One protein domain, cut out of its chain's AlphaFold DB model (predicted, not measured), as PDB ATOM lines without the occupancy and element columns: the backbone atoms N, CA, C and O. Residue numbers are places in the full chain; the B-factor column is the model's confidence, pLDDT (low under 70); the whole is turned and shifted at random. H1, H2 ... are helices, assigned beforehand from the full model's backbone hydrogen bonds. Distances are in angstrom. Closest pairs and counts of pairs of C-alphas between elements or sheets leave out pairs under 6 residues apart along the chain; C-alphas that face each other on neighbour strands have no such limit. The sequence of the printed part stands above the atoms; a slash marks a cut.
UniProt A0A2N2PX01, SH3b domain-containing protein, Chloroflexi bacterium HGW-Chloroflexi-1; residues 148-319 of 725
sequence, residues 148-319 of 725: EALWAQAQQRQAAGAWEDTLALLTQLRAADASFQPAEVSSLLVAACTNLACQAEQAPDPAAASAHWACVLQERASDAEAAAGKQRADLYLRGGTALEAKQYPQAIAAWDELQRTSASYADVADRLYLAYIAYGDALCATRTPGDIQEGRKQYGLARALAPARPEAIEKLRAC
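This is residues 148 to 319 of the 725 residues of the protein "SH3b domain-containing protein" of Chloroflexi bacterium HGW-Chloroflexi-1 (UniProt A0A2N2PX01). What shape is this? It is a long rod of stacked helical hairpins, H1 to H9, in which each helix folds back on the one before; H1 and H2 make one end, H8 and H9 the other. What is it made of? The printed part has 172 residues, with nine named helices in the order H1 to H9 and no named strand: all helix. It is loose, with a radius of gyration of the C-alphas of 21.9 A and spans of 71 by 26 by 22 A.

What surrounds the longest helices? H3, residues 182 to 202, and H5, residues 224 to 244, are the hub, touching three helices each, and they only just touch each other, with 3 pairs of C-alphas within 8 A, through residues 194 to 201 and 226 to 233 alone; the closest C-alphas are those of Thr 194 and Ala 226, 7.7 A. H4, residues 206 to 219, touches H3 at Ala 197 and Ala 209, closest C-alphas 4.4 A apart, at a shallow tilt of 17 degrees, opposite ways. H6, residues 248 to 261, touches H5, closest C-alphas Gly 239 and Ala 251, 4.0 A. What follows outward? H7, residues 268 to 285, ends an up-and-down bundle, H3 to H7, each helix running against the one before, and touches H8, residues 289 to 305, closest C-alphas Gly 280 and Gly 295, 3.9 A. H8 touches H9, residues 311 to 318, with residues 296 to 303 alone, closest C-alphas Tyr 299 and Ala 312, 5.3 A. H2, residues 163 to 176, touches H3, closest C-alphas Trp 163 and Ala 192, 5.1 A, and H1, residues 148 to 159, closest C-alphas Thr 166 and Ala 154, 4.8 A. Are the backbones helical? Every O i to N i+4 pair is within hydrogen-bond range in H1 to H9.

Where are the ends? H1 begins with C-alpha 148 at (39.703, -14.703, 38.100), and H9 ends with C-alpha 318 at (-17.378, 24.711, 41.813). How long are the helices? First to last C-alpha, H5 is 30.6 A, H3 30.1 A, H7 25.4 A and H8 24.8 A.

How large is it? The two C-alphas farthest apart, Glu 148 and Pro 289, are 72.2 A from each other. Are there cuts or long links? The printed part has no cut and no long link; H6 to H7 is short, the other links are tight. Where is confidence low? Fourteen residues are under 70 in pLDDT, among them 262 to 266 and 306 to 308.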
ATOM      1  N   GLU A 148      38.708 -15.769  37.932       93.00
ATOM      2  CA  GLU A 148      39.703 -14.703  38.100       93.00
ATOM      3  C   GLU A 148      39.578 -13.607  37.025       93.00
ATOM      4  O   GLU A 148      39.744 -12.422  37.313       93.00
ATOM      5  N   ALA A 149      39.257 -13.988  35.784       92.75
ATOM      6  CA  ALA A 149      39.101 -13.062  34.664       92.75
ATOM      7  C   ALA A 149      37.767 -12.304  34.719       92.75
ATOM      8  O   ALA A 149      37.722 -11.134  34.336       92.75
ATOM      9  N   LEU A 150      36.694 -12.939  35.204       94.69
ATOM     10  CA  LEU A 150      35.430 -12.257  35.501       94.69
ATOM     11  C   LEU A 150      35.595 -11.282  36.671       94.69
ATOM     12  O   LEU A 150      35.148 -10.140  36.582       94.69
ATOM     13  N   TRP A 151      36.294 -11.692  37.734       95.88
ATOM     14  CA  TRP A 151      36.583 -10.842  38.889       95.88
ATOM     15  C   TRP A 151      37.415  -9.610  38.515       95.88
ATOM     16  O   TRP A 151      37.036  -8.488  38.850       95.88
ATOM     17  N   ALA A 152      38.492  -9.785  37.742       94.69
ATOM     18  CA  ALA A 152      39.310  -8.671  37.258       94.69
ATOM     19  C   ALA A 152      38.508  -7.690  36.378       94.69
ATOM     20  O   ALA A 152      38.646  -6.473  36.517       94.69
ATOM     21  N   GLN A 153      37.623  -8.198  35.511       95.00
ATOM     22  CA  GLN A 153      36.723  -7.354  34.717       95.00
ATOM     23  C   GLN A 153      35.698  -6.620  35.591       95.00
ATOM     24  O   GLN A 153      35.463  -5.432  35.371       95.00
ATOM     25  N   ALA A 154      35.122  -7.275  36.603       94.44
ATOM     26  CA  ALA A 154      34.187  -6.643  37.533       94.44
ATOM     27  C   ALA A 154      34.857  -5.503  38.319       94.44
ATOM     28  O   ALA A 154      34.298  -4.412  38.406       94.44
ATOM     29  N   GLN A 155      36.089  -5.703  38.801       94.38
ATOM     30  CA  GLN A 155      36.885  -4.650  39.444       94.38
ATOM     31  C   GLN A 155      37.204  -3.486  38.489       94.38
ATOM     32  O   GLN A 155      37.156  -2.322  38.888       94.38
ATOM     33  N   GLN A 156      37.483  -3.766  37.210       94.06
ATOM     34  CA  GLN A 156      37.692  -2.721  36.204       94.06
ATOM     35  C   GLN A 156      36.412  -1.908  35.941       94.06
ATOM     36  O   GLN A 156      36.475  -0.683  35.829       94.06
ATOM     37  N   ARG A 157      35.246  -2.565  35.862       94.81
ATOM     38  CA  ARG A 157      33.943  -1.901  35.679       94.81
ATOM     39  C   ARG A 157      33.536  -1.095  36.912       94.81
ATOM     40  O   ARG A 157      33.118   0.050  36.753       94.81
ATOM     41  N   GLN A 158      33.784  -1.613  38.117       90.06
ATOM     42  CA  GLN A 158      33.650  -0.878  39.377       90.06
ATOM     43  C   GLN A 158      34.493   0.405  39.353       90.06
ATOM     44  O   GLN A 158      33.981   1.485  39.642       90.06
ATOM     45  N   ALA A 159      35.775   0.308  38.987       88.38
ATOM     46  CA  ALA A 159      36.679   1.459  38.927       88.38
ATOM     47  C   ALA A 159      36.257   2.510  37.881       88.38
ATOM     48  O   ALA A 159      36.585   3.686  38.026       88.38
ATOM     49  N   ALA A 160      35.507   2.102  36.854       89.88
ATOM     50  CA  ALA A 160      34.902   2.987  35.860       89.88
ATOM     51  C   ALA A 160      33.516   3.540  36.267       89.88
ATOM     52  O   ALA A 160      32.940   4.323  35.514       89.88
ATOM     53  N   GLY A 161      32.956   3.132  37.415       88.88
ATOM     54  CA  GLY A 161      31.587   3.473  37.827       88.88
ATOM     55  C   GLY A 161      30.488   2.793  36.996       88.88
ATOM     56  O   GLY A 161      29.333   3.207  37.045       88.88
ATOM     57  N   ALA A 162      30.828   1.758  36.221       93.75
ATOM     58  CA  ALA A 162      29.899   1.016  35.373       93.75
ATOM     59  C   ALA A 162      29.170  -0.064  36.193       93.75
ATOM     60  O   ALA A 162      29.476  -1.258  36.113       93.75
ATOM     61  N   TRP A 163      28.241   0.364  37.048       94.56
ATOM     62  CA  TRP A 163      27.609  -0.502  38.050       94.56
ATOM     63  C   TRP A 163      26.730  -1.613  37.455       94.56
ATOM     64  O   TRP A 163      26.731  -2.717  37.997       94.56
ATOM     65  N   GLU A 164      26.057  -1.376  36.323       95.12
ATOM     66  CA  GLU A 164      25.277  -2.405  35.609       95.12
ATOM     67  C   GLU A 164      26.176  -3.546  35.105       95.12
ATOM     68  O   GLU A 164      25.940  -4.712  35.427       95.12
ATOM     69  N   ASP A 165      27.264  -3.210  34.399       94.12
ATOM     70  CA  ASP A 165      28.269  -4.180  33.942       94.12
ATOM     71  C   ASP A 165      28.892  -4.941  35.124       94.12
ATOM     72  O   ASP A 165      29.124  -6.149  35.051       94.12
ATOM     73  N   THR A 166      29.158  -4.233  36.226       96.44
ATOM     74  CA  THR A 166      29.729  -4.804  37.455       96.44
ATOM     75  C   THR A 166      28.785  -5.847  38.057       96.44
ATOM     76  O   THR A 166      29.207  -6.967  38.341       96.44
ATOM     77  N   LEU A 167      27.495  -5.521  38.195       96.38
ATOM     78  CA  LEU A 167      26.464  -6.439  38.682       96.38
ATOM     79  C   LEU A 167      26.317  -7.666  37.767       96.38
ATOM     80  O   LEU A 167      26.263  -8.798  38.257       96.38
ATOM     81  N   ALA A 168      26.305  -7.466  36.447       96.00
ATOM     82  CA  ALA A 168      26.205  -8.550  35.473       96.00
ATOM     83  C   ALA A 168      27.394  -9.527  35.564       96.00
ATOM     84  O   ALA A 168      27.187 -10.737  35.685       96.00
ATOM     85  N   LEU A 169      28.629  -9.013  35.583       96.44
ATOM     86  CA  LEU A 169      29.850  -9.822  35.690       96.44
ATOM     87  C   LEU A 169      29.926 -10.603  37.008       96.44
ATOM     88  O   LEU A 169      30.326 -11.765  37.009       96.44
ATOM     89  N   LEU A 170      29.510 -10.005  38.128       96.12
ATOM     90  CA  LEU A 170      29.513 -10.678  39.434       96.12
ATOM     91  C   LEU A 170      28.416 -11.740  39.555       96.12
ATOM     92  O   LEU A 170      28.623 -12.777  40.186       96.12
ATOM     93  N   THR A 171      27.270 -11.518  38.907       94.94
ATOM     94  CA  THR A 171      26.199 -12.520  38.815       94.94
ATOM     95  C   THR A 171      26.657 -13.727  37.991       94.94
ATOM     96  O   THR A 171      26.447 -14.867  38.402       94.94
ATOM     97  N   GLN A 172      27.353 -13.491  36.871       95.19
ATOM     98  CA  GLN A 172      27.987 -14.549  36.075       95.19
ATOM     99  C   GLN A 172      29.083 -15.285  36.857       95.19
ATOM    100  O   GLN A 172      29.106 -16.513  36.858       95.19
ATOM    101  N   LEU A 173      29.951 -14.554  37.568       95.44
ATOM    102  CA  LEU A 173      31.016 -15.118  38.402       95.44
ATOM    103  C   LEU A 173      30.456 -16.088  39.444       95.44
ATOM    104  O   LEU A 173      30.902 -17.228  39.518       95.44
ATOM    105  N   ARG A 174      29.427 -15.673  40.190       94.19
ATOM    106  CA  ARG A 174      28.783 -16.527  41.197       94.19
ATOM    107  C   ARG A 174      28.057 -17.731  40.589       94.19
ATOM    108  O   ARG A 174      27.991 -18.777  41.231       94.19
ATOM    109  N   ALA A 175      27.509 -17.598  39.381       93.44
ATOM    110  CA  ALA A 175      26.892 -18.714  38.665       93.44
ATOM    111  C   ALA A 175      27.927 -19.730  38.144       93.44
ATOM    112  O   ALA A 175      27.615 -20.917  38.057       93.44
ATOM    113  N   ALA A 176      29.144 -19.279  37.816       93.50
ATOM    114  CA  ALA A 176      30.252 -20.130  37.386       93.50
ATOM    115  C   ALA A 176      30.969 -20.812  38.567       93.50
ATOM    116  O   ALA A 176      31.224 -22.015  38.515       93.50
ATOM    117  N   ASP A 177      31.268 -20.063  39.634       94.12
ATOM    118  CA  ASP A 177      31.885 -20.567  40.863       94.12
ATOM    119  C   ASP A 177      31.402 -19.775  42.094       94.12
ATOM    120  O   ASP A 177      31.885 -18.687  42.408       94.12
ATOM    121  N   ALA A 178      30.461 -20.358  42.839       92.94
ATOM    122  CA  ALA A 178      29.941 -19.778  44.079       92.94
ATOM    123  C   ALA A 178      30.934 -19.829  45.262       92.94
ATOM    124  O   ALA A 178      30.666 -19.230  46.304       92.94
ATOM    125  N   SER A 179      32.057 -20.546  45.131       94.69
ATOM    126  CA  SER A 179      33.112 -20.645  46.150       94.69
ATOM    127  C   SER A 179      34.253 -19.642  45.952       94.69
ATOM    128  O   SER A 179      35.072 -19.456  46.855       94.69
ATOM    129  N   PHE A 180      34.290 -18.952  44.808       94.75
ATOM    130  CA  PHE A 180      35.288 -17.934  44.507       94.75
ATOM    131  C   PHE A 180      35.052 -16.659  45.331       94.75
ATOM    132  O   PHE A 180      34.080 -15.942  45.106       94.75
ATOM    133  N   GLN A 181      35.961 -16.373  46.274       94.81
ATOM    134  CA  GLN A 181      36.015 -15.134  47.079       94.81
ATOM    135  C   GLN A 181      34.624 -14.641  47.551       94.81
ATOM    136  O   GLN A 181      34.205 -13.524  47.232       94.81
ATOM    137  N   PRO A 182      33.838 -15.483  48.255       93.38
ATOM    138  CA  PRO A 182      32.400 -15.264  48.413       93.38
ATOM    139  C   PRO A 182      32.067 -14.003  49.223       93.38
ATOM    140  O   PRO A 182      31.033 -13.379  48.980       93.38
ATOM    141  N   ALA A 183      32.939 -13.604  50.155       91.62
ATOM    142  CA  ALA A 183      32.766 -12.395  50.956       91.62
ATOM    143  C   ALA A 183      33.042 -11.126  50.132       91.62
ATOM    144  O   ALA A 183      32.285 -10.158  50.205       91.62
ATOM    145  N   GLU A 184      34.092 -11.142  49.316       93.38
ATOM    146  CA  GLU A 184      34.501 -10.051  48.437       93.38
ATOM    147  C   GLU A 184      33.483  -9.845  47.306       93.38
ATOM    148  O   GLU A 184      33.045  -8.717  47.068       93.38
ATOM    149  N   VAL A 185      33.037 -10.938  46.672       95.06
ATOM    150  CA  VAL A 185      31.990 -10.934  45.639       95.06
ATOM    151  C   VAL A 185      30.666 -10.424  46.205       95.06
ATOM    152  O   VAL A 185      30.043  -9.562  45.589       95.06
ATOM    153  N   SER A 186      30.251 -10.882  47.393       93.56
ATOM    154  CA  SER A 186      29.040 -10.377  48.060       93.56
ATOM    155  C   SER A 186      29.151  -8.891  48.425       93.56
ATOM    156  O   SER A 186      28.235  -8.110  48.166       93.56
ATOM    157  N   SER A 187      30.300  -8.460  48.954       92.06
ATOM    158  CA  SER A 187      30.550  -7.052  49.286       92.06
ATOM    159  C   SER A 187      30.454  -6.141  48.056       92.06
ATOM    160  O   SER A 187      29.827  -5.080  48.121       92.06
ATOM    161  N   LEU A 188      31.014  -6.568  46.919       92.31
ATOM    162  CA  LEU A 188      30.968  -5.791  45.682       92.31
ATOM    163  C   LEU A 188      29.592  -5.841  44.992       92.31
ATOM    164  O   LEU A 188      29.174  -4.834  44.424       92.31
ATOM    165  N   LEU A 189      28.854  -6.953  45.096       94.69
ATOM    166  CA  LEU A 189      27.454  -7.037  44.655       94.69
ATOM    167  C   LEU A 189      26.558  -6.065  45.424       94.69
ATOM    168  O   LEU A 189      25.788  -5.334  44.802       94.69
ATOM    169  N   VAL A 190      26.707  -5.989  46.752       93.81
ATOM    170  CA  VAL A 190      26.013  -4.976  47.562       93.81
ATOM    171  C   VAL A 190      26.371  -3.574  47.084       93.81
ATOM    172  O   VAL A 190      25.469  -2.786  46.821       93.81
ATOM    173  N   ALA A 191      27.657  -3.266  46.897       91.12
ATOM    174  CA  ALA A 191      28.069  -1.949  46.418       91.12
ATOM    175  C   ALA A 191      27.470  -1.606  45.038       91.12
ATOM    176  O   ALA A 191      26.982  -0.491  44.853       91.12
ATOM    177  N   ALA A 192      27.451  -2.546  44.089       91.44
ATOM    178  CA  ALA A 192      26.841  -2.336  42.776       91.44
ATOM    179  C   ALA A 192      25.322  -2.113  42.879       91.44
ATOM    180  O   ALA A 192      24.809  -1.135  42.333       91.44
ATOM    181  N   CYS A 193      24.608  -2.955  43.630       94.12
ATOM    182  CA  CYS A 193      23.162  -2.833  43.797       94.12
ATOM    183  C   CYS A 193      22.746  -1.579  44.586       94.12
ATOM    184  O   CYS A 193      21.785  -0.928  44.189       94.12
ATOM    185  N   THR A 194      23.485  -1.161  45.620       92.31
ATOM    186  CA  THR A 194      23.240   0.120  46.311       92.31
ATOM    187  C   THR A 194      23.425   1.312  45.368       92.31
ATOM    188  O   THR A 194      22.572   2.195  45.337       92.31
ATOM    189  N   ASN A 195      24.492   1.345  44.558       90.25
ATOM    190  CA  ASN A 195      24.707   2.453  43.617       90.25
ATOM    191  C   ASN A 195      23.604   2.528  42.547       90.25
ATOM    192  O   ASN A 195      23.099   3.617  42.278       90.25
ATOM    193  N   LEU A 196      23.182   1.387  41.993       92.06
ATOM    194  CA  LEU A 196      22.076   1.326  41.030       92.06
ATOM    195  C   LEU A 196      20.731   1.717  41.658       92.06
ATOM    196  O   LEU A 196      19.956   2.439  41.035       92.06
ATOM    197  N   ALA A 197      20.466   1.316  42.905       89.50
ATOM    198  CA  ALA A 197      19.263   1.727  43.626       89.50
ATOM    199  C   ALA A 197      19.223   3.249  43.842       89.50
ATOM    200  O   ALA A 197      18.220   3.889  43.531       89.50
ATOM    201  N   CYS A 198      20.332   3.847  44.287       86.06
ATOM    202  CA  CYS A 198      20.461   5.297  44.441       86.06
ATOM    203  C   CYS A 198      20.335   6.049  43.105       86.06
ATOM    204  O   CYS A 198      19.728   7.118  43.060       86.06
ATOM    205  N   GLN A 199      20.875   5.502  42.011       86.56
ATOM    206  CA  GLN A 199      20.724   6.072  40.669       86.56
ATOM    207  C   GLN A 199      19.262   6.025  40.197       86.56
ATOM    208  O   GLN A 199      18.768   7.005  39.643       86.56
ATOM    209  N   ALA A 200      18.554   4.925  40.462       88.00
ATOM    210  CA  ALA A 200      17.138   4.778  40.142       88.00
ATOM    211  C   ALA A 200      16.240   5.719  40.973       88.00
ATOM    212  O   ALA A 200      15.342   6.347  40.413       88.00
ATOM    213  N   GLU A 201      16.525   5.909  42.270       82.19
ATOM    214  CA  GLU A 201      15.839   6.915  43.105       82.19
ATOM    215  C   GLU A 201      16.056   8.354  42.584       82.19
ATOM    216  O   GLU A 201      15.143   9.174  42.660       82.19
ATOM    217  N   GLN A 202      17.229   8.663  42.011       80.25
ATOM    218  CA  GLN A 202      17.520   9.965  41.384       80.25
ATOM    219  C   GLN A 202      16.905  10.142  39.985       80.25
ATOM    220  O   GLN A 202      16.715  11.277  39.545       80.25
ATOM    221  N   ALA A 203      16.611   9.047  39.278       78.25
ATOM    222  CA  ALA A 203      16.023   9.027  37.936       78.25
ATOM    223  C   ALA A 203      14.481   8.864  37.936       78.25
ATOM    224  O   ALA A 203      13.908   8.471  36.920       78.25
ATOM    225  N   PRO A 204      13.812   9.205  39.053       74.25
ATOM    226  CA  PRO A 204      12.563   8.607  39.547       74.25
ATOM    227  C   PRO A 204      12.077   7.310  38.866       74.25
ATOM    228  O   PRO A 204      10.941   7.243  38.395       74.25
ATOM    229  N   ASP A 205      12.901   6.255  38.872       88.56
ATOM    230  CA  ASP A 205      12.477   4.893  38.514       88.56
ATOM    231  C   ASP A 205      12.282   4.044  39.787       88.56
ATOM    232  O   ASP A 205      13.211   3.385  40.270       88.56
ATOM    233  N   PRO A 206      11.068   4.031  40.366       89.62
ATOM    234  CA  PRO A 206      10.788   3.280  41.583       89.62
ATOM    235  C   PRO A 206      10.754   1.758  41.343       89.62
ATOM    236  O   PRO A 206      10.899   0.988  42.292       89.62
ATOM    237  N   ALA A 207      10.576   1.292  40.100       93.62
ATOM    238  CA  ALA A 207      10.586  -0.134  39.788       93.62
ATOM    239  C   ALA A 207      12.020  -0.675  39.823       93.62
ATOM    240  O   ALA A 207      12.290  -1.656  40.523       93.62
ATOM    241  N   ALA A 208      12.949   0.017  39.156       93.44
ATOM    242  CA  ALA A 208      14.373  -0.277  39.242       93.44
ATOM    243  C   ALA A 208      14.891  -0.110  40.682       93.44
ATOM    244  O   ALA A 208      15.559  -1.007  41.197       93.44
ATOM    245  N   ALA A 209      14.517   0.968  41.384       92.75
ATOM    246  CA  ALA A 209      14.936   1.189  42.771       92.75
ATOM    247  C   ALA A 209      14.506   0.042  43.706       92.75
ATOM    248  O   ALA A 209      15.334  -0.480  44.453       92.75
ATOM    249  N   SER A 210      13.244  -0.411  43.640       94.88
ATOM    250  CA  SER A 210      12.769  -1.544  44.458       94.88
ATOM    251  C   SER A 210      13.516  -2.844  44.131       94.88
ATOM    252  O   SER A 210      13.896  -3.585  45.043       94.88
ATOM    253  N   ALA A 211      13.793  -3.108  42.848       96.62
ATOM    254  CA  ALA A 211      14.542  -4.287  42.416       96.62
ATOM    255  C   ALA A 211      16.009  -4.270  42.893       96.62
ATOM    256  O   ALA A 211      16.508  -5.278  43.396       96.62
ATOM    257  N   HIS A 212      16.693  -3.128  42.797       96.06
ATOM    258  CA  HIS A 212      18.085  -2.999  43.229       96.06
ATOM    259  C   HIS A 212      18.232  -3.004  44.760       96.06
ATOM    260  O   HIS A 212      19.138  -3.659  45.278       96.06
ATOM    261  N   TRP A 213      17.301  -2.405  45.511       95.94
ATOM    262  CA  TRP A 213      17.267  -2.575  46.969       95.94
ATOM    263  C   TRP A 213      16.956  -4.023  47.382       95.94
ATOM    264  O   TRP A 213      17.543  -4.532  48.338       95.94
ATOM    265  N   ALA A 214      16.107  -4.737  46.633       97.00
ATOM    266  CA  ALA A 214      15.873  -6.164  46.856       97.00
ATOM    267  C   ALA A 214      17.125  -7.026  46.599       97.00
ATOM    268  O   ALA A 214      17.335  -7.991  47.329       97.00
ATOM    269  N   CYS A 215      17.981  -6.668  45.633       96.06
ATOM    270  CA  CYS A 215      19.293  -7.306  45.451       96.06
ATOM    271  C   CYS A 215      20.176  -7.164  46.705       96.06
ATOM    272  O   CYS A 215      20.720  -8.157  47.185       96.06
ATOM    273  N   VAL A 216      20.270  -5.966  47.298       95.69
ATOM    274  CA  VAL A 216      21.055  -5.776  48.536       95.69
ATOM    275  C   VAL A 216      20.518  -6.650  49.677       95.69
ATOM    276  O   VAL A 216      21.302  -7.257  50.403       95.69
ATOM    277  N   LEU A 217      19.194  -6.792  49.796       96.25
ATOM    278  CA  LEU A 217      18.561  -7.656  50.801       96.25
ATOM    279  C   LEU A 217      18.777  -9.163  50.563       96.25
ATOM    280  O   LEU A 217      18.681  -9.931  51.520       96.25
ATOM    281  N   GLN A 218      19.088  -9.605  49.338       95.31
ATOM    282  CA  GLN A 218      19.492 -10.997  49.079       95.31
ATOM    283  C   GLN A 218      20.882 -11.293  49.659       95.31
ATOM    284  O   GLN A 218      21.093 -12.359  50.232       95.31
ATOM    285  N   GLU A 219      21.804 -10.330  49.575       93.06
ATOM    286  CA  GLU A 219      23.147 -10.431  50.162       93.06
ATOM    287  C   GLU A 219      23.149 -10.189  51.677       93.06
ATOM    288  O   GLU A 219      23.916 -10.800  52.423       93.06
ATOM    289  N   ARG A 220      22.310  -9.257  52.141       92.69
ATOM    290  CA  ARG A 220      22.263  -8.768  53.521       92.69
ATOM    291  C   ARG A 220      20.815  -8.577  53.967       92.69
ATOM    292  O   ARG A 220      20.305  -7.463  54.031       92.69
ATOM    293  N   ALA A 221      20.156  -9.670  54.340       92.88
ATOM    294  CA  ALA A 221      18.745  -9.660  54.747       92.88
ATOM    295  C   ALA A 221      18.417  -8.734  55.941       92.88
ATOM    296  O   ALA A 221      17.268  -8.334  56.108       92.88
ATOM    297  N   SER A 222      19.408  -8.387  56.772       90.94
ATOM    298  CA  SER A 222      19.274  -7.453  57.898       90.94
ATOM    299  C   SER A 222      19.761  -6.027  57.589       90.94
ATOM    300  O   SER A 222      20.009  -5.259  58.519       90.94
ATOM    301  N   ASP A 223      19.968  -5.675  56.318       89.06
ATOM    302  CA  ASP A 223      20.402  -4.337  55.918       89.06
ATOM    303  C   ASP A 223      19.243  -3.334  56.037       89.06
ATOM    304  O   ASP A 223      18.279  -3.345  55.266       89.06
ATOM    305  N   ALA A 224      19.319  -2.482  57.061       88.62
ATOM    306  CA  ALA A 224      18.264  -1.532  57.392       88.62
ATOM    307  C   ALA A 224      18.104  -0.419  56.341       88.62
ATOM    308  O   ALA A 224      16.998   0.096  56.168       88.62
ATOM    309  N   GLU A 225      19.179  -0.056  55.634       85.75
ATOM    310  CA  GLU A 225      19.126   0.955  54.577       85.75
ATOM    311  C   GLU A 225      18.420   0.391  53.345       85.75
ATOM    312  O   GLU A 225      17.496   1.023  52.830       85.75
ATOM    313  N   ALA A 226      18.759  -0.837  52.945       88.06
ATOM    314  CA  ALA A 226      18.096  -1.510  51.834       88.06
ATOM    315  C   ALA A 226      16.624  -1.844  52.119       88.06
ATOM    316  O   ALA A 226      15.777  -1.700  51.235       88.06
ATOM    317  N   ALA A 227      16.286  -2.219  53.357       91.50
ATOM    318  CA  ALA A 227      14.898  -2.414  53.774       91.50
ATOM    319  C   ALA A 227      14.082  -1.114  53.649       91.50
ATOM    320  O   ALA A 227      13.004  -1.113  53.047       91.50
ATOM    321  N   ALA A 228      14.622   0.004  54.150       88.19
ATOM    322  CA  ALA A 228      13.990   1.314  54.025       88.19
ATOM    323  C   ALA A 228      13.897   1.771  52.558       88.19
ATOM    324  O   ALA A 228      12.855   2.263  52.134       88.19
ATOM    325  N   GLY A 229      14.958   1.577  51.769       88.38
ATOM    326  CA  GLY A 229      15.000   1.893  50.342       88.38
ATOM    327  C   GLY A 229      13.933   1.166  49.538       88.38
ATOM    328  O   GLY A 229      13.152   1.792  48.814       88.38
ATOM    329  N   LYS A 230      13.817  -0.148  49.741       92.62
ATOM    330  CA  LYS A 230      12.770  -0.943  49.103       92.62
ATOM    331  C   LYS A 230      11.370  -0.469  49.513       92.62
ATOM    332  O   LYS A 230      10.516  -0.310  48.643       92.62
ATOM    333  N   GLN A 231      11.138  -0.185  50.800       91.69
ATOM    334  CA  GLN A 231       9.845   0.324  51.281       91.69
ATOM    335  C   GLN A 231       9.461   1.648  50.601       91.69
ATOM    336  O   GLN A 231       8.316   1.788  50.173       91.69
ATOM    337  N   ARG A 232      10.400   2.594  50.444       90.00
ATOM    338  CA  ARG A 232      10.146   3.869  49.742       90.00
ATOM    339  C   ARG A 232       9.677   3.647  48.305       90.00
ATOM    340  O   ARG A 232       8.661   4.196  47.883       90.00
ATOM    341  N   ALA A 233      10.422   2.829  47.566       91.81
ATOM    342  CA  ALA A 233      10.141   2.517  46.172       91.81
ATOM    343  C   ALA A 233       8.792   1.779  46.005       91.81
ATOM    344  O   ALA A 233       7.982   2.136  45.146       91.81
ATOM    345  N   ASP A 234       8.495   0.822  46.891       92.88
ATOM    346  CA  ASP A 234       7.215   0.103  46.922       92.88
ATOM    347  C   ASP A 234       6.024   1.025  47.249       92.88
ATOM    348  O   ASP A 234       4.954   0.873  46.656       92.88
ATOM    349  N   LEU A 235       6.182   1.986  48.170       92.62
ATOM    350  CA  LEU A 235       5.149   2.987  48.478       92.62
ATOM    351  C   LEU A 235       4.870   3.893  47.274       92.62
ATOM    352  O   LEU A 235       3.706   4.157  46.966       92.62
ATOM    353  N   TYR A 236       5.910   4.316  46.549       91.50
ATOM    354  CA  TYR A 236       5.758   5.133  45.345       91.50
ATOM    355  C   TYR A 236       4.944   4.395  44.270       91.50
ATOM    356  O   TYR A 236       3.966   4.943  43.749       91.50
ATOM    357  N   LEU A 237       5.307   3.137  43.978       92.69
ATOM    358  CA  LEU A 237       4.595   2.264  43.033       92.69
ATOM    359  C   LEU A 237       3.143   2.019  43.457       92.69
ATOM    360  O   LEU A 237       2.234   2.076  42.625       92.69
ATOM    361  N   ARG A 238       2.910   1.771  44.752       93.94
ATOM    362  CA  ARG A 238       1.569   1.554  45.312       93.94
ATOM    363  C   ARG A 238       0.690   2.792  45.162       93.94
ATOM    364  O   ARG A 238      -0.477   2.659  44.813       93.94
ATOM    365  N   GLY A 239       1.253   3.984  45.366       93.56
ATOM    366  CA  GLY A 239       0.541   5.239  45.150       93.56
ATOM    367  C   GLY A 239       0.100   5.418  43.693       93.56
ATOM    368  O   GLY A 239      -1.067   5.706  43.429       93.56
ATOM    369  N   GLY A 240       1.008   5.161  42.743       93.38
ATOM    370  CA  GLY A 240       0.724   5.271  41.308       93.38
ATOM    371  C   GLY A 240      -0.333   4.274  40.831       93.38
ATOM    372  O   GLY A 240      -1.344   4.672  40.256       93.38
ATOM    373  N   THR A 241      -0.143   2.994  41.150       95.00
ATOM    374  CA  THR A 241      -1.081   1.918  40.776       95.00
ATOM    375  C   THR A 241      -2.469   2.105  41.399       95.00
ATOM    376  O   THR A 241      -3.479   1.913  40.721       95.00
ATOM    377  N   ALA A 242      -2.550   2.562  42.654       95.81
ATOM    378  CA  ALA A 242      -3.822   2.906  43.286       95.81
ATOM    379  C   ALA A 242      -4.506   4.116  42.622       95.81
ATOM    380  O   ALA A 242      -5.731   4.119  42.482       95.81
ATOM    381  N   LEU A 243      -3.751   5.131  42.180       93.50
ATOM    382  CA  LEU A 243      -4.317   6.289  41.477       93.50
ATOM    383  C   LEU A 243      -4.907   5.883  40.116       93.50
ATOM    384  O   LEU A 243      -6.029   6.282  39.797       93.50
ATOM    385  N   GLU A 244      -4.199   5.052  39.348       93.81
ATOM    386  CA  GLU A 244      -4.683   4.493  38.074       93.81
ATOM    387  C   GLU A 244      -5.958   3.655  38.262       93.81
ATOM    388  O   GLU A 244      -6.918   3.789  37.499       93.81
ATOM    389  N   ALA A 245      -6.019   2.868  39.342       95.38
ATOM    390  CA  ALA A 245      -7.203   2.111  39.747       95.38
ATOM    391  C   ALA A 245      -8.347   2.978  40.328       95.38
ATOM    392  O   ALA A 245      -9.385   2.438  40.714       95.38
ATOM    393  N   LYS A 246      -8.180   4.309  40.410       94.56
ATOM    394  CA  LYS A 246      -9.095   5.268  41.070       94.56
ATOM    395  C   LYS A 246      -9.355   4.968  42.552       94.56
ATOM    396  O   LYS A 246     -10.353   5.399  43.127       94.56
ATOM    397  N   GLN A 247      -8.438   4.259  43.202       96.12
ATOM    398  CA  GLN A 247      -8.455   3.959  44.632       96.12
ATOM    399  C   GLN A 247      -7.823   5.119  45.412       96.12
ATOM    400  O   GLN A 247      -6.848   4.945  46.142       96.12
ATOM    401  N   TYR A 248      -8.371   6.328  45.245       93.44
ATOM    402  CA  TYR A 248      -7.739   7.568  45.704       93.44
ATOM    403  C   TYR A 248      -7.293   7.570  47.181       93.44
ATOM    404  O   TYR A 248      -6.166   7.997  47.426       93.44
ATOM    405  N   PRO A 249      -8.064   7.045  48.162       92.69
ATOM    406  CA  PRO A 249      -7.603   6.983  49.552       92.69
ATOM    407  C   PRO A 249      -6.340   6.132  49.743       92.69
ATOM    408  O   PRO A 249      -5.503   6.459  50.577       92.69
ATOM    409  N   GLN A 250      -6.175   5.062  48.958       92.44
ATOM    410  CA  GLN A 250      -4.995   4.193  49.012       92.44
ATOM    411  C   GLN A 250      -3.784   4.870  48.356       92.44
ATOM    412  O   GLN A 250      -2.672   4.767  48.874       92.44
ATOM    413  N   ALA A 251      -4.011   5.614  47.267       94.62
ATOM    414  CA  ALA A 251      -2.979   6.419  46.616       94.62
ATOM    415  C   ALA A 251      -2.450   7.523  47.545       94.62
ATOM    416  O   ALA A 251      -1.243   7.656  47.739       94.62
ATOM    417  N   ILE A 252      -3.374   8.262  48.170       92.56
ATOM    418  CA  ILE A 252      -3.090   9.308  49.157       92.56
ATOM    419  C   ILE A 252      -2.331   8.724  50.351       92.56
ATOM    420  O   ILE A 252      -1.281   9.249  50.698       92.56
ATOM    421  N   ALA A 253      -2.798   7.618  50.941       90.38
ATOM    422  CA  ALA A 253      -2.140   7.006  52.098       90.38
ATOM    423  C   ALA A 253      -0.701   6.547  51.796       90.38
ATOM    424  O   ALA A 253       0.196   6.786  52.601       90.38
ATOM    425  N   ALA A 254      -0.465   5.931  50.631       90.88
ATOM    426  CA  ALA A 254       0.866   5.473  50.238       90.88
ATOM    427  C   ALA A 254       1.844   6.638  49.999       90.88
ATOM    428  O   ALA A 254       2.997   6.570  50.424       90.88
ATOM    429  N   TRP A 255       1.393   7.719  49.351       90.88
ATOM    430  CA  TRP A 255       2.232   8.895  49.105       90.88
ATOM    431  C   TRP A 255       2.398   9.807  50.325       90.88
ATOM    432  O   TRP A 255       3.463  10.393  50.479       90.88
ATOM    433  N   ASP A 256       1.420   9.876  51.230       87.62
ATOM    434  CA  ASP A 256       1.559  10.549  52.528       87.62
ATOM    435  C   ASP A 256       2.553   9.810  53.444       87.62
ATOM    436  O   ASP A 256       3.435  10.437  54.035       87.62
ATOM    437  N   GLU A 257       2.493   8.473  53.510       87.31
ATOM    438  CA  GLU A 257       3.509   7.673  54.210       87.31
ATOM    439  C   GLU A 257       4.893   7.871  53.586       87.31
ATOM    440  O   GLU A 257       5.864   8.095  54.313       87.31
ATOM    441  N   LEU A 258       4.995   7.860  52.253       85.69
ATOM    442  CA  LEU A 258       6.256   8.113  51.558       85.69
ATOM    443  C   LEU A 258       6.803   9.514  51.856       85.69
ATOM    444  O   LEU A 258       7.973   9.637  52.198       85.69
ATOM    445  N   GLN A 259       5.968  10.553  51.799       82.50
ATOM    446  CA  GLN A 259       6.376  11.933  52.073       82.50
ATOM    447  C   GLN A 259       6.786  12.147  53.540       82.50
ATOM    448  O   GLN A 259       7.689  12.937  53.812       82.50
ATOM    449  N   ARG A 260       6.177  11.425  54.492       79.31
ATOM    450  CA  ARG A 260       6.590  11.428  55.908       79.31
ATOM    451  C   ARG A 260       7.858  10.619  56.187       79.31
ATOM    452  O   ARG A 260       8.518  10.870  57.192       79.31
ATOM    453  N   THR A 261       8.188   9.636  55.350       72.62
ATOM    454  CA  THR A 261       9.335   8.731  55.558       72.62
ATOM    455  C   THR A 261      10.530   9.028  54.654       72.62
ATOM    456  O   THR A 261      11.623   8.522  54.914       72.62
ATOM    457  N   SER A 262      10.368   9.855  53.616       66.56
ATOM    458  CA  SER A 262      11.458  10.251  52.732       66.56
ATOM    459  C   SER A 262      11.217  11.539  51.945       66.56
ATOM    460  O   SER A 262      10.145  11.769  51.393       66.56
ATOM    461  N   ALA A 263      12.290  12.316  51.792       59.59
ATOM    462  CA  ALA A 263      12.368  13.455  50.883       59.59
ATOM    463  C   ALA A 263      12.994  13.113  49.510       59.59
ATOM    464  O   ALA A 263      13.221  14.025  48.717       59.59
ATOM    465  N   SER A 264      13.320  11.841  49.217       61.81
ATOM    466  CA  SER A 264      14.100  11.477  48.017       61.81
ATOM    467  C   SER A 264      13.353  11.705  46.699       61.81
ATOM    468  O   SER A 264      13.946  12.158  45.723       61.81
ATOM    469  N   TYR A 265      12.045  11.442  46.669       68.88
ATOM    470  CA  TYR A 265      11.215  11.615  45.479       68.88
ATOM    471  C   TYR A 265      10.586  13.014  45.445       68.88
ATOM    472  O   TYR A 265       9.506  13.250  45.992       68.88
ATOM    473  N   ALA A 266      11.259  13.948  44.770       67.62
ATOM    474  CA  ALA A 266      10.872  15.360  44.710       67.62
ATOM    475  C   ALA A 266       9.468  15.628  44.119       67.62
ATOM    476  O   ALA A 266       8.895  16.687  44.369       67.62
ATOM    477  N   ASP A 267       8.900  14.692  43.350       81.81
ATOM    478  CA  ASP A 267       7.588  14.832  42.709       81.81
ATOM    479  C   ASP A 267       6.411  14.278  43.539       81.81
ATOM    480  O   ASP A 267       5.255  14.484  43.167       81.81
ATOM    481  N   VAL A 268       6.657  13.628  44.685       85.88
ATOM    482  CA  VAL A 268       5.593  13.015  45.511       85.88
ATOM    483  C   VAL A 268       4.609  14.049  46.054       85.88
ATOM    484  O   VAL A 268       3.407  13.799  46.027       85.88
ATOM    485  N   ALA A 269       5.072  15.233  46.464       81.88
ATOM    486  CA  ALA A 269       4.179  16.312  46.904       81.88
ATOM    487  C   ALA A 269       3.236  16.781  45.775       81.88
ATOM    488  O   ALA A 269       2.060  17.063  46.004       81.88
ATOM    489  N   ASP A 270       3.726  16.802  44.535       84.00
ATOM    490  CA  ASP A 270       2.936  17.150  43.353       84.00
ATOM    491  C   ASP A 270       1.950  16.034  42.971       84.00
ATOM    492  O   ASP A 270       0.806  16.315  42.604       84.00
ATOM    493  N   ARG A 271       2.340  14.762  43.126       89.06
ATOM    494  CA  ARG A 271       1.438  13.609  42.956       89.06
ATOM    495  C   ARG A 271       0.346  13.569  44.014       89.06
ATOM    496  O   ARG A 271      -0.812  13.347  43.673       89.06
ATOM    497  N   LEU A 272       0.689  13.842  45.271       86.69
ATOM    498  CA  LEU A 272      -0.258  13.916  46.378       86.69
ATOM    499  C   LEU A 272      -1.249  15.079  46.178       86.69
ATOM    500  O   LEU A 272      -2.449  14.894  46.369       86.69
ATOM    501  N   TYR A 273      -0.787  16.235  45.681       85.88
ATOM    502  CA  TYR A 273      -1.665  17.332  45.248       85.88
ATOM    503  C   TYR A 273      -2.667  16.869  44.183       85.88
ATOM    504  O   TYR A 273      -3.873  17.066  44.340       85.88
ATOM    505  N   LEU A 274      -2.187  16.223  43.116       89.25
ATOM    506  CA  LEU A 274      -3.041  15.726  42.033       89.25
ATOM    507  C   LEU A 274      -4.004  14.625  42.504       89.25
ATOM    508  O   LEU A 274      -5.148  14.595  42.055       89.25
ATOM    509  N   ALA A 275      -3.592  13.768  43.442       89.75
ATOM    510  CA  ALA A 275      -4.452  12.758  44.054       89.75
ATOM    511  C   ALA A 275      -5.607  13.396  44.842       89.75
ATOM    512  O   ALA A 275      -6.755  12.981  44.681       89.75
ATOM    513  N   TYR A 276      -5.329  14.443  45.626       87.12
ATOM    514  CA  TYR A 276      -6.354  15.209  46.336       87.12
ATOM    515  C   TYR A 276      -7.330  15.921  45.382       87.12
ATOM    516  O   TYR A 276      -8.540  15.878  45.610       87.12
ATOM    517  N   ILE A 277      -6.840  16.526  44.291       91.75
ATOM    518  CA  ILE A 277      -7.706  17.118  43.254       91.75
ATOM    519  C   ILE A 277      -8.584  16.043  42.595       91.75
ATOM    520  O   ILE A 277      -9.798  16.215  42.517       91.75
ATOM    521  N   ALA A 278      -8.001  14.919  42.170       92.56
ATOM    522  CA  ALA A 278      -8.728  13.850  41.486       92.56
ATOM    523  C   ALA A 278      -9.767  13.159  42.388       92.56
ATOM    524  O   ALA A 278     -10.852  12.807  41.918       92.56
ATOM    525  N   TYR A 279      -9.473  13.002  43.684       94.88
ATOM    526  CA  TYR A 279     -10.432  12.467  44.649       94.88
ATOM    527  C   TYR A 279     -11.586  13.444  44.896       94.88
ATOM    528  O   TYR A 279     -12.751  13.046  44.864       94.88
ATOM    529  N   GLY A 280     -11.268  14.732  45.075       85.69
ATOM    530  CA  GLY A 280     -12.269  15.789  45.193       85.69
ATOM    531  C   GLY A 280     -13.185  15.859  43.971       85.69
ATOM    532  O   GLY A 280     -14.402  15.938  44.131       85.69
ATOM    533  N   ASP A 281     -12.632  15.743  42.760       94.00
ATOM    534  CA  ASP A 281     -13.402  15.703  41.510       94.00
ATOM    535  C   ASP A 281     -14.368  14.512  41.475       94.00
ATOM    536  O   ASP A 281     -15.548  14.683  41.157       94.00
ATOM    537  N   ALA A 282     -13.892  13.314  41.835       95.56
ATOM    538  CA  ALA A 282     -14.700  12.097  41.844       95.56
ATOM    539  C   ALA A 282     -15.870  12.174  42.842       95.56
ATOM    540  O   ALA A 282     -16.989  11.789  42.504       95.56
ATOM    541  N   LEU A 283     -15.627  12.713  44.040       92.06
ATOM    542  CA  LEU A 283     -16.642  12.910  45.078       92.06
ATOM    543  C   LEU A 283     -17.653  13.999  44.687       92.06
ATOM    544  O   LEU A 283     -18.861  13.783  44.688       92.06
ATOM    545  N   CYS A 284     -17.176  15.169  44.264       85.56
ATOM    546  CA  CYS A 284     -18.037  16.289  43.886       85.56
ATOM    547  C   CYS A 284     -18.903  16.006  42.644       85.56
ATOM    548  O   CYS A 284     -19.949  16.639  42.465       85.56
ATOM    549  N   ALA A 285     -18.505  15.047  41.799       93.56
ATOM    550  CA  ALA A 285     -19.295  14.590  40.662       93.56
ATOM    551  C   ALA A 285     -20.580  13.834  41.058       93.56
ATOM    552  O   ALA A 285     -21.546  13.882  40.296       93.56
ATOM    553  N   THR A 286     -20.644  13.185  42.231       91.50
ATOM    554  CA  THR A 286     -21.832  12.407  42.655       91.50
ATOM    555  C   THR A 286     -23.026  13.293  43.020       91.50
ATOM    556  O   THR A 286     -24.168  12.835  43.019       91.50
ATOM    557  N   ARG A 287     -22.762  14.570  43.339       84.44
ATOM    558  CA  ARG A 287     -23.722  15.572  43.831       84.44
ATOM    559  C   ARG A 287     -24.419  15.230  45.158       84.44
ATOM    560  O   ARG A 287     -25.330  15.965  45.548       84.44
ATOM    561  N   THR A 288     -24.007  14.185  45.881       86.88
ATOM    562  CA  THR A 288     -24.578  13.905  47.209       86.88
ATOM    563  C   THR A 288     -24.052  14.916  48.242       86.88
ATOM    564  O   THR A 288     -22.905  15.353  48.135       86.88
ATOM    565  N   PRO A 289     -24.840  15.318  49.260       75.25
ATOM    566  CA  PRO A 289     -24.364  16.266  50.268       75.25
ATOM    567  C   PRO A 289     -23.117  15.789  51.027       75.25
ATOM    568  O   PRO A 289     -22.238  16.603  51.294       75.25
ATOM    569  N   GLY A 290     -23.022  14.488  51.336       76.50
ATOM    570  CA  GLY A 290     -21.873  13.897  52.030       76.50
ATOM    571  C   GLY A 290     -20.600  13.928  51.185       76.50
ATOM    572  O   GLY A 290     -19.588  14.475  51.624       76.50
ATOM    573  N   ASP A 291     -20.672  13.439  49.943       82.31
ATOM    574  CA  ASP A 291     -19.516  13.433  49.038       82.31
ATOM    575  C   ASP A 291     -19.082  14.860  48.674       82.31
ATOM    576  O   ASP A 291     -17.897  15.127  48.521       82.31
ATOM    577  N   ILE A 292     -20.013  15.818  48.595       75.94
ATOM    578  CA  ILE A 292     -19.666  17.231  48.403       75.94
ATOM    579  C   ILE A 292     -18.840  17.765  49.582       75.94
ATOM    580  O   ILE A 292     -17.877  18.492  49.345       75.94
ATOM    581  N   GLN A 293     -19.169  17.430  50.836       73.69
ATOM    582  CA  GLN A 293     -18.355  17.878  51.977       73.69
ATOM    583  C   GLN A 293     -16.974  17.218  51.977       73.69
ATOM    584  O   GLN A 293     -15.965  17.914  52.104       73.69
ATOM    585  N   GLU A 294     -16.908  15.903  51.759       74.44
ATOM    586  CA  GLU A 294     -15.627  15.195  51.711       74.44
ATOM    587  C   GLU A 294     -14.778  15.669  50.517       74.44
ATOM    588  O   GLU A 294     -13.603  15.982  50.682       74.44
ATOM    589  N   GLY A 295     -15.361  15.873  49.334       74.75
ATOM    590  CA  GLY A 295     -14.646  16.390  48.165       74.75
ATOM    591  C   GLY A 295     -14.108  17.809  48.372       74.75
ATOM    592  O   GLY A 295     -12.981  18.121  47.979       74.75
ATOM    593  N   ARG A 296     -14.854  18.661  49.091       85.38
ATOM    594  CA  ARG A 296     -14.371  19.982  49.534       85.38
ATOM    595  C   ARG A 296     -13.211  19.870  50.526       85.38
ATOM    596  O   ARG A 296     -12.270  20.656  50.415       85.38
ATOM    597  N   LYS A 297     -13.228  18.901  51.446       73.06
ATOM    598  CA  LYS A 297     -12.095  18.609  52.344       73.06
ATOM    599  C   LYS A 297     -10.850  18.207  51.547       73.06
ATOM    600  O   LYS A 297      -9.788  18.776  51.791       73.06
ATOM    601  N   GLN A 298     -10.985  17.348  50.532       80.75
ATOM    602  CA  GLN A 298      -9.869  16.955  49.658       80.75
ATOM    603  C   GLN A 298      -9.247  18.160  48.923       80.75
ATOM    604  O   GLN A 298      -8.033  18.359  48.978       80.75
ATOM    605  N   TYR A 299     -10.050  19.055  48.335       74.00
ATOM    606  CA  TYR A 299      -9.509  20.299  47.757       74.00
ATOM    607  C   TYR A 299      -8.894  21.245  48.807       74.00
ATOM    608  O   TYR A 299      -7.962  21.992  48.504       74.00
ATOM    609  N   GLY A 300      -9.399  21.229  50.046       65.69
ATOM    610  CA  GLY A 300      -8.808  21.945  51.177       65.69
ATOM    611  C   GLY A 300      -7.387  21.470  51.491       65.69
ATOM    612  O   GLY A 300      -6.492  22.304  51.646       65.69
ATOM    613  N   LEU A 301      -7.172  20.149  51.495       73.12
ATOM    614  CA  LEU A 301      -5.860  19.511  51.655       73.12
ATOM    615  C   LEU A 301      -4.931  19.830  50.472       73.12
ATOM    616  O   LEU A 301      -3.805  20.276  50.689       73.12
ATOM    617  N   ALA A 302      -5.422  19.741  49.229       69.00
ATOM    618  CA  ALA A 302      -4.666  20.156  48.041       69.00
ATOM    619  C   ALA A 302      -4.190  21.620  48.141       69.00
ATOM    620  O   ALA A 302      -3.026  21.934  47.884       69.00
ATOM    621  N   ARG A 303      -5.072  22.533  48.573       72.56
ATOM    622  CA  ARG A 303      -4.734  23.950  48.781       72.56
ATOM    623  C   ARG A 303      -3.696  24.147  49.891       72.56
ATOM    624  O   ARG A 303      -2.872  25.046  49.765       72.56
ATOM    625  N   ALA A 304      -3.741  23.362  50.966       66.50
ATOM    626  CA  ALA A 304      -2.743  23.434  52.036       66.50
ATOM    627  C   ALA A 304      -1.356  22.982  51.546       66.50
ATOM    628  O   ALA A 304      -0.357  23.616  51.880       66.50
ATOM    629  N   LEU A 305      -1.312  21.943  50.707       70.12
ATOM    630  CA  LEU A 305      -0.084  21.386  50.140       70.12
ATOM    631  C   LEU A 305       0.560  22.301  49.081       70.12
ATOM    632  O   LEU A 305       1.780  22.432  49.049       70.12
ATOM    633  N   ALA A 306      -0.240  22.983  48.251       69.69
ATOM    634  CA  ALA A 306       0.263  23.950  47.268       69.69
ATOM    635  C   ALA A 306      -0.570  25.254  47.219       69.69
ATOM    636  O   ALA A 306      -1.314  25.480  46.257       69.69
ATOM    637  N   PRO A 307      -0.410  26.177  48.194       61.91
ATOM    638  CA  PRO A 307      -1.223  27.399  48.300       61.91
ATOM    639  C   PRO A 307      -1.129  28.356  47.102       61.91
ATOM    640  O   PRO A 307      -2.014  29.187  46.905       61.91
ATOM    641  N   ALA A 308      -0.062  28.251  46.305       61.78
ATOM    642  CA  ALA A 308       0.150  29.055  45.102       61.78
ATOM    643  C   ALA A 308      -0.630  28.551  43.868       61.78
ATOM    644  O   ALA A 308      -0.724  29.283  42.882       61.78
ATOM    645  N   ARG A 309      -1.184  27.327  43.891       72.56
ATOM    646  CA  ARG A 309      -1.940  26.751  42.764       72.56
ATOM    647  C   ARG A 309      -3.425  27.139  42.875       72.56
ATOM    648  O   ARG A 309      -4.100  26.670  43.794       72.56
ATOM    649  N   PRO A 310      -3.974  27.969  41.963       65.38
ATOM    650  CA  PRO A 310      -5.340  28.484  42.088       65.38
ATOM    651  C   PRO A 310      -6.426  27.428  41.833       65.38
ATOM    652  O   PRO A 310      -7.556  27.616  42.282       65.38
ATOM    653  N   GLU A 311      -6.091  26.320  41.165       77.31
ATOM    654  CA  GLU A 311      -7.022  25.244  40.797       77.31
ATOM    655  C   GLU A 311      -7.833  24.734  41.996       77.31
ATOM    656  O   GLU A 311      -9.059  24.730  41.949       77.31
ATOM    657  N   ALA A 312      -7.184  24.416  43.121       63.00
ATOM    658  CA  ALA A 312      -7.872  23.961  44.333       63.00
ATOM    659  C   ALA A 312      -8.924  24.973  44.846       63.00
ATOM    660  O   ALA A 312      -9.969  24.585  45.367       63.00
ATOM    661  N   ILE A 313      -8.687  26.279  44.672       60.34
ATOM    662  CA  ILE A 313      -9.624  27.346  45.064       60.34
ATOM    663  C   ILE A 313     -10.803  27.419  44.086       60.34
ATOM    664  O   ILE A 313     -11.938  27.643  44.505       60.34
ATOM    665  N   GLU A 314     -10.559  27.228  42.791       73.38
ATOM    666  CA  GLU A 314     -11.606  27.165  41.770       73.38
ATOM    667  C   GLU A 314     -12.504  25.934  41.966       73.38
ATOM    668  O   GLU A 314     -13.728  26.062  42.039       73.38
ATOM    669  N   LYS A 315     -11.901  24.766  42.197       76.25
ATOM    670  CA  LYS A 315     -12.588  23.509  42.516       76.25
ATOM    671  C   LYS A 315     -13.437  23.611  43.796       76.25
ATOM    672  O   LYS A 315     -14.606  23.223  43.789       76.25
ATOM    673  N   LEU A 316     -12.923  24.255  44.855       70.81
ATOM    674  CA  LEU A 316     -13.678  24.588  46.081       70.81
ATOM    675  C   LEU A 316     -14.898  25.496  45.842       70.81
ATOM    676  O   LEU A 316     -15.857  25.449  46.619       70.81
ATOM    677  N   ARG A 317     -14.866  26.351  44.812       72.25
ATOM    678  CA  ARG A 317     -16.014  27.189  44.417       72.25
ATOM    679  C   ARG A 317     -17.007  26.422  43.551       72.25
ATOM    680  O   ARG A 317     -18.199  26.666  43.687       72.25
ATOM    681  N   ALA A 318     -16.536  25.520  42.691       80.50
ATOM    682  CA  ALA A 318     -17.378  24.711  41.813       80.50
ATOM    683  C   ALA A 318     -18.136  23.604  42.570       80.50
ATOM    684  O   ALA A 318     -19.304  23.338  42.287       80.50
ATOM    685  N   CYS A 319     -17.494  22.979  43.559       82.62
ATOM    686  CA  CYS A 319     -18.110  21.959  44.401       82.62
ATOM    687  C   CYS A 319     -18.892  22.590  45.556       82.62
ATOM    688  O   CYS A 319     -18.391  22.729  46.673       82.62
TER     689      CYS A 319